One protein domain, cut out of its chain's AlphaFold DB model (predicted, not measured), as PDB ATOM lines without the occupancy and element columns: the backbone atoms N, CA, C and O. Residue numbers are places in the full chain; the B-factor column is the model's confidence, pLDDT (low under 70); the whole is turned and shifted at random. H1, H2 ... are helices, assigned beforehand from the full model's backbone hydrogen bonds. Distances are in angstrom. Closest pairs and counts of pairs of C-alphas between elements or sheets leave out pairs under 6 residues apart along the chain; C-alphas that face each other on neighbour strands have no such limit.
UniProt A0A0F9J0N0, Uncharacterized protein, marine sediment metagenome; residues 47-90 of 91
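This is residues 47 to 90 of the 91 residues of an uncharacterized protein of marine sediment metagenome (UniProt A0A0F9J0N0). The printed part is a wide open U of helices with no core: H2 makes one arm with the short H1 at its far end, H3 makes the other arm, and the stretched residues 70 to 78 bridge the gap between them. H3 packs on no other helix, and the space between the two arms is empty. The printed part has 44 residues with three named helices, in the order H1, H2, H3, and no named strand; the class is all helix. The whole is extended, with a radius of gyration of the C-alphas of 15.8 A, and flat, spanning 39 by 29 by 14 A.

H1, residues 49 to 53, and H2, residues 55 to 69, touch only at the corner by their tight link, and only just, with 3 pairs of C-alphas within 8 A. Their closest C-alphas are those of Leu 51 and Leu 58, 5.6 A apart, and H2 touches H1 with residues 57 to 58 alone. H3, residues 79 to 89, is apart from H1 and from H2. In H1, H2 and H3 every O i to N i+4 pair is within hydrogen-bond range.

H1 begins at C-alpha 49, at (50.274, 2.563, 20.342), and is 6.6 A long from first to last C-alpha. H2, the longest helix with 15 residues, measures 21.0 A and ends at C-alpha 69, at (26.882, 4.013, 27.046). H3 measures 14.9 A and ends at C-alpha 89, at (34.546, -24.718, 6.585).

The two C-alphas farthest apart are those of Lys 53 and Lys 88, 38.7 A. Residues 75 to 90, of which 79 to 89 belong to H3, stand free. The printed part has no cut, and the link from H2 to H3, with 9 residues, is short. The mean pLDDT of the printed part is 92.3, and residue 90 alone is under 70.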
ATOM      1  N   ARG A  47      52.111  -2.560  21.697       95.88
ATOM      2  CA  ARG A  47      51.094  -3.217  20.853       95.88
ATOM      3  C   ARG A  47      49.779  -2.434  20.712       95.88
ATOM      4  O   ARG A  47      48.966  -2.790  19.874       95.88
ATOM      5  N   GLU A  48      49.551  -1.413  21.533       95.19
ATOM      6  CA  GLU A  48      48.338  -0.575  21.555       95.19
ATOM      7  C   GLU A  48      48.604   0.840  21.010       95.19
ATOM      8  O   GLU A  48      47.675   1.553  20.638       95.19
ATOM      9  N   VAL A  49      49.876   1.239  20.862       95.12
ATOM     10  CA  VAL A  49      50.274   2.563  20.342       95.12
ATOM     11  C   VAL A  49      49.693   2.849  18.952       95.12
ATOM     12  O   VAL A  49      49.439   4.009  18.619       95.12
ATOM     13  N   TRP A  50      49.469   1.822  18.126       95.44
ATOM     14  CA  TRP A  50      48.905   1.994  16.783       95.44
ATOM     15  C   TRP A  50      47.537   2.692  16.805       95.44
ATOM     16  O   TRP A  50      47.266   3.499  15.915       95.44
ATOM     17  N   LEU A  51      46.710   2.448  17.831       96.31
ATOM     18  CA  LEU A  51      45.378   3.041  17.941       96.31
ATOM     19  C   LEU A  51      45.478   4.562  18.092       96.31
ATOM     20  O   LEU A  51      44.765   5.303  17.426       96.31
ATOM     21  N   HIS A  52      46.443   5.036  18.882       92.19
ATOM     22  CA  HIS A  52      46.693   6.466  19.077       92.19
ATOM     23  C   HIS A  52      47.328   7.146  17.855       92.19
ATOM     24  O   HIS A  52      47.202   8.359  17.692       92.19
ATOM     25  N   LYS A  53      47.992   6.385  16.976       94.62
ATOM     26  CA  LYS A  53      48.541   6.893  15.708       94.62
ATOM     27  C   LYS A  53      47.486   6.974  14.599       94.62
ATOM     28  O   LYS A  53      47.624   7.791  13.693       94.62
ATOM     29  N   ASN A  54      46.429   6.163  14.668       96.88
ATOM     30  CA  ASN A  54      45.349   6.144  13.687       96.88
ATOM     31  C   ASN A  54      44.106   6.875  14.218       96.88
ATOM     32  O   ASN A  54      43.245   6.288  14.874       96.88
ATOM     33  N   LYS A  55      43.978   8.161  13.866       95.00
ATOM     34  CA  LYS A  55      42.853   9.009  14.296       95.00
ATOM     35  C   LYS A  55      41.483   8.443  13.910       95.00
ATOM     36  O   LYS A  55      40.540   8.587  14.681       95.00
ATOM     37  N   ALA A  56      41.367   7.799  12.747       97.06
ATOM     38  CA  ALA A  56      40.104   7.224  12.292       97.06
ATOM     39  C   ALA A  56      39.696   6.012  13.143       97.06
ATOM     40  O   ALA A  56      38.543   5.920  13.568       97.06
ATOM     41  N   ALA A  57      40.647   5.122  13.445       96.12
ATOM     42  CA  ALA A  57      40.410   3.972  14.315       96.12
ATOM     43  C   ALA A  57      40.062   4.412  15.743       96.12
ATOM     44  O   ALA A  57      39.064   3.951  16.293       96.12
ATOM     45  N   LEU A  58      40.818   5.362  16.308       96.75
ATOM     46  CA  LEU A  58      40.531   5.919  17.630       96.75
ATOM     47  C   LEU A  58      39.136   6.543  17.685       96.75
ATOM     48  O   LEU A  58      38.368   6.242  18.593       96.75
ATOM     49  N   ALA A  59      38.773   7.357  16.689       97.06
ATOM     50  CA  ALA A  59      37.438   7.938  16.607       97.06
ATOM     51  C   ALA A  59      36.351   6.857  16.531       97.06
ATOM     52  O   ALA A  59      35.299   7.008  17.141       97.06
ATOM     53  N   SER A  60      36.599   5.755  15.819       96.31
ATOM     54  CA  SER A  60      35.659   4.635  15.759       96.31
ATOM     55  C   SER A  60      35.468   3.947  17.105       96.31
ATOM     56  O   SER A  60      34.331   3.681  17.483       96.31
ATOM     57  N   VAL A  61      36.554   3.706  17.842       95.56
ATOM     58  CA  VAL A  61      36.491   3.131  19.193       95.56
ATOM     59  C   VAL A  61      35.731   4.063  20.136       95.56
ATOM     60  O   VAL A  61      34.819   3.617  20.824       95.56
ATOM     61  N   MET A  62      36.043   5.362  20.121       96.94
ATOM     62  CA  MET A  62      35.365   6.347  20.971       96.94
ATOM     63  C   MET A  62      33.863   6.431  20.680       96.94
ATOM     64  O   MET A  62      33.071   6.443  21.619       96.94
ATOM     65  N   ARG A  63      33.461   6.410  19.401       96.69
ATOM     66  CA  ARG A  63      32.038   6.341  19.023       96.69
ATOM     67  C   ARG A  63      31.368   5.079  19.561       96.69
ATOM     68  O   ARG A  63      30.284   5.173  20.118       96.69
ATOM     69  N   GLY A  64      32.009   3.917  19.427       95.75
ATOM     70  CA  GLY A  64      31.458   2.657  19.936       95.75
ATOM     71  C   GLY A  64      31.269   2.661  21.458       95.75
ATOM     72  O   GLY A  64      30.258   2.165  21.956       95.75
ATOM     73  N   LEU A  65      32.201   3.272  22.198       96.69
ATOM     74  CA  LEU A  65      32.080   3.452  23.650       96.69
ATOM     75  C   LEU A  65      30.898   4.365  24.017       96.69
ATOM     76  O   LEU A  65      30.160   4.060  24.950       96.69
ATOM     77  N   GLU A  66      30.686   5.448  23.268       97.06
ATOM     78  CA  GLU A  66      29.542   6.350  23.454       97.06
ATOM     79  C   GLU A  66      28.205   5.660  23.142       97.06
ATOM     80  O   GLU A  66      27.269   5.729  23.937       97.06
ATOM     81  N   GLN A  67      28.127   4.943  22.018       96.56
ATOM     82  CA  GLN A  67      26.957   4.149  21.622       96.56
ATOM     83  C   GLN A  67      26.602   3.112  22.694       96.56
ATOM     84  O   GLN A  67      25.461   3.062  23.150       96.56
ATOM     85  N   THR A  68      27.602   2.378  23.190       95.31
ATOM     86  CA  THR A  68      27.433   1.400  24.277       95.31
ATOM     87  C   THR A  68      26.889   2.056  25.547       95.31
ATOM     88  O   THR A  68      25.978   1.520  26.174       95.31
ATOM     89  N   GLY A  69      27.391   3.243  25.907       94.38
ATOM     90  CA  GLY A  69      26.882   4.013  27.046       94.38
ATOM     91  C   GLY A  69      25.414   4.434  26.906       94.38
ATOM     92  O   GLY A  69      24.739   4.627  27.914       94.38
ATOM     93  N   ARG A  70      24.905   4.534  25.672       96.50
ATOM     94  CA  ARG A  70      23.499   4.833  25.348       96.50
ATOM     95  C   ARG A  70      22.645   3.584  25.102       96.50
ATOM     96  O   ARG A  70      21.457   3.715  24.831       96.50
ATOM     97  N   GLY A  71      23.224   2.386  25.203       94.25
ATOM     98  CA  GLY A  71      22.539   1.131  24.888       94.25
ATOM     99  C   GLY A  71      22.299   0.907  23.391       94.25
ATOM    100  O   GLY A  71      21.466   0.086  23.019       94.25
ATOM    101  N   GLU A  72      23.009   1.635  22.527       94.75
ATOM    102  CA  GLU A  72      22.968   1.458  21.078       94.75
ATOM    103  C   GLU A  72      23.982   0.381  20.681       94.75
ATOM    104  O   GLU A  72      25.194   0.602  20.726       94.75
ATOM    105  N   PHE A  73      23.487  -0.787  20.283       90.81
ATOM    106  CA  PHE A  73      24.316  -1.904  19.837       90.81
ATOM    107  C   PHE A  73      24.063  -2.202  18.363       90.81
ATOM    108  O   PHE A  73      22.980  -1.941  17.837       90.81
ATOM    109  N   ALA A  74      25.074  -2.759  17.695       87.25
ATOM    110  CA  ALA A  74      24.859  -3.382  16.399       87.25
ATOM    111  C   ALA A  74      23.907  -4.577  16.548       87.25
ATOM    112  O   ALA A  74      23.779  -5.155  17.631       87.25
ATOM    113  N   GLU A  75      23.259  -4.948  15.449       88.12
ATOM    114  CA  GLU A  75      22.464  -6.167  15.404       88.12
ATOM    115  C   GLU A  75      23.346  -7.370  15.757       88.12
ATOM    116  O   GLU A  75      24.509  -7.452  15.343       88.12
ATOM    117  N   ALA A  76      22.819  -8.262  16.596       85.75
ATOM    118  CA  ALA A  76      23.568  -9.431  17.024       85.75
ATOM    119  C   ALA A  76      23.860 -10.328  15.808       85.75
ATOM    120  O   ALA A  76      22.992 -10.476  14.946       85.75
ATOM    121  N   PRO A  77      25.053 -10.939  15.732       86.19
ATOM    122  CA  PRO A  77      25.334 -11.915  14.690       86.19
ATOM    123  C   PRO A  77      24.379 -13.110  14.802       86.19
ATOM    124  O   PRO A  77      23.988 -13.507  15.907       86.19
ATOM    125  N   ASP A  78      24.028 -13.700  13.660       91.38
ATOM    126  CA  ASP A  78      23.261 -14.942  13.629       91.38
ATOM    127  C   ASP A  78      24.188 -16.119  13.929       91.38
ATOM    128  O   ASP A  78      24.789 -16.735  13.049       91.38
ATOM    129  N   LEU A  79      24.283 -16.445  15.215       89.94
ATOM    130  CA  LEU A  79      25.134 -17.526  15.700       89.94
ATOM    131  C   LEU A  79      24.745 -18.902  15.131       89.94
ATOM    132  O   LEU A  79      25.572 -19.814  15.133       89.94
ATOM    133  N   VAL A  80      23.501 -19.077  14.669       89.88
ATOM    134  CA  VAL A  80      23.026 -20.346  14.107       89.88
ATOM    135  C   VAL A  80      23.535 -20.511  12.679       89.88
ATOM    136  O   VAL A  80      24.085 -21.563  12.349       89.88
ATOM    137  N   GLU A  81      23.377 -19.492  11.836       89.06
ATOM    138  CA  GLU A  81      23.904 -19.524  10.467       89.06
ATOM    139  C   GLU A  81      25.437 -19.499  10.451       89.06
ATOM    140  O   GLU A  81      26.055 -20.271   9.711       89.06
ATOM    141  N   ASP A  82      26.061 -18.715  11.333       87.88
ATOM    142  CA  ASP A  82      27.518 -18.674  11.482       87.88
ATOM    143  C   ASP A  82      28.079 -20.039  11.922       87.88
ATOM    144  O   ASP A  82      29.113 -20.484  11.415       87.88
ATOM    145  N   GLY A  83      27.371 -20.751  12.808       88.88
ATOM    146  CA  GLY A  83      27.723 -22.113  13.220       88.88
ATOM    147  C   GLY A  83      27.674 -23.111  12.061       88.88
ATOM    148  O   GLY A  83      28.634 -23.847  11.836       88.88
ATOM    149  N   LYS A  84      26.606 -23.078  11.250       91.25
ATOM    150  CA  LYS A  84      26.489 -23.928  10.049       91.25
ATOM    151  C   LYS A  84      27.605 -23.656   9.042       91.25
ATOM    152  O   LYS A  84      28.089 -24.577   8.383       91.25
ATOM    153  N   LEU A  85      28.002 -22.393   8.890       88.94
ATOM    154  CA  LEU A  85      29.109 -22.012   8.022       88.94
ATOM    155  C   LEU A  85      30.447 -22.545   8.553       88.94
ATOM    156  O   LEU A  85      31.235 -23.074   7.769       88.94
ATOM    157  N   ALA A  86      30.688 -22.442   9.862       87.62
ATOM    158  CA  ALA A  86      31.892 -22.962  10.504       87.62
ATOM    159  C   ALA A  86      32.018 -24.484  10.333       87.62
ATOM    160  O   ALA A  86      33.080 -24.955   9.928       87.62
ATOM    161  N   ASP A  87      30.927 -25.232  10.521       89.56
ATOM    162  CA  ASP A  87      30.886 -26.686  10.299       89.56
ATOM    163  C   ASP A  87      31.189 -27.060   8.839       89.56
ATOM    164  O   ASP A  87      31.809 -28.083   8.564       89.56
ATOM    165  N   LYS A  88      30.794 -26.209   7.883       85.75
ATOM    166  CA  LYS A  88      31.068 -26.398   6.449       85.75
ATOM    167  C   LYS A  88      32.504 -26.030   6.051       85.75
ATOM    168  O   LYS A  88      32.983 -26.492   5.015       85.75
ATOM    169  N   MET A  89      33.166 -25.165   6.821       82.75
ATOM    170  CA  MET A  89      34.546 -24.718   6.585       82.75
ATOM    171  C   MET A  89      35.590 -25.501   7.393       82.75
ATOM    172  O   MET A  89      36.775 -25.460   7.048       82.75
ATOM    173  N   GLY A  90      35.172 -26.224   8.433       68.38
ATOM    174  CA  GLY A  90      35.975 -27.260   9.068       68.38
ATOM    175  C   GLY A  90      36.236 -28.392   8.075       68.38
ATOM    176  O   GLY A  90      35.299 -29.001   7.569       68.38
TER     177      GLY A  90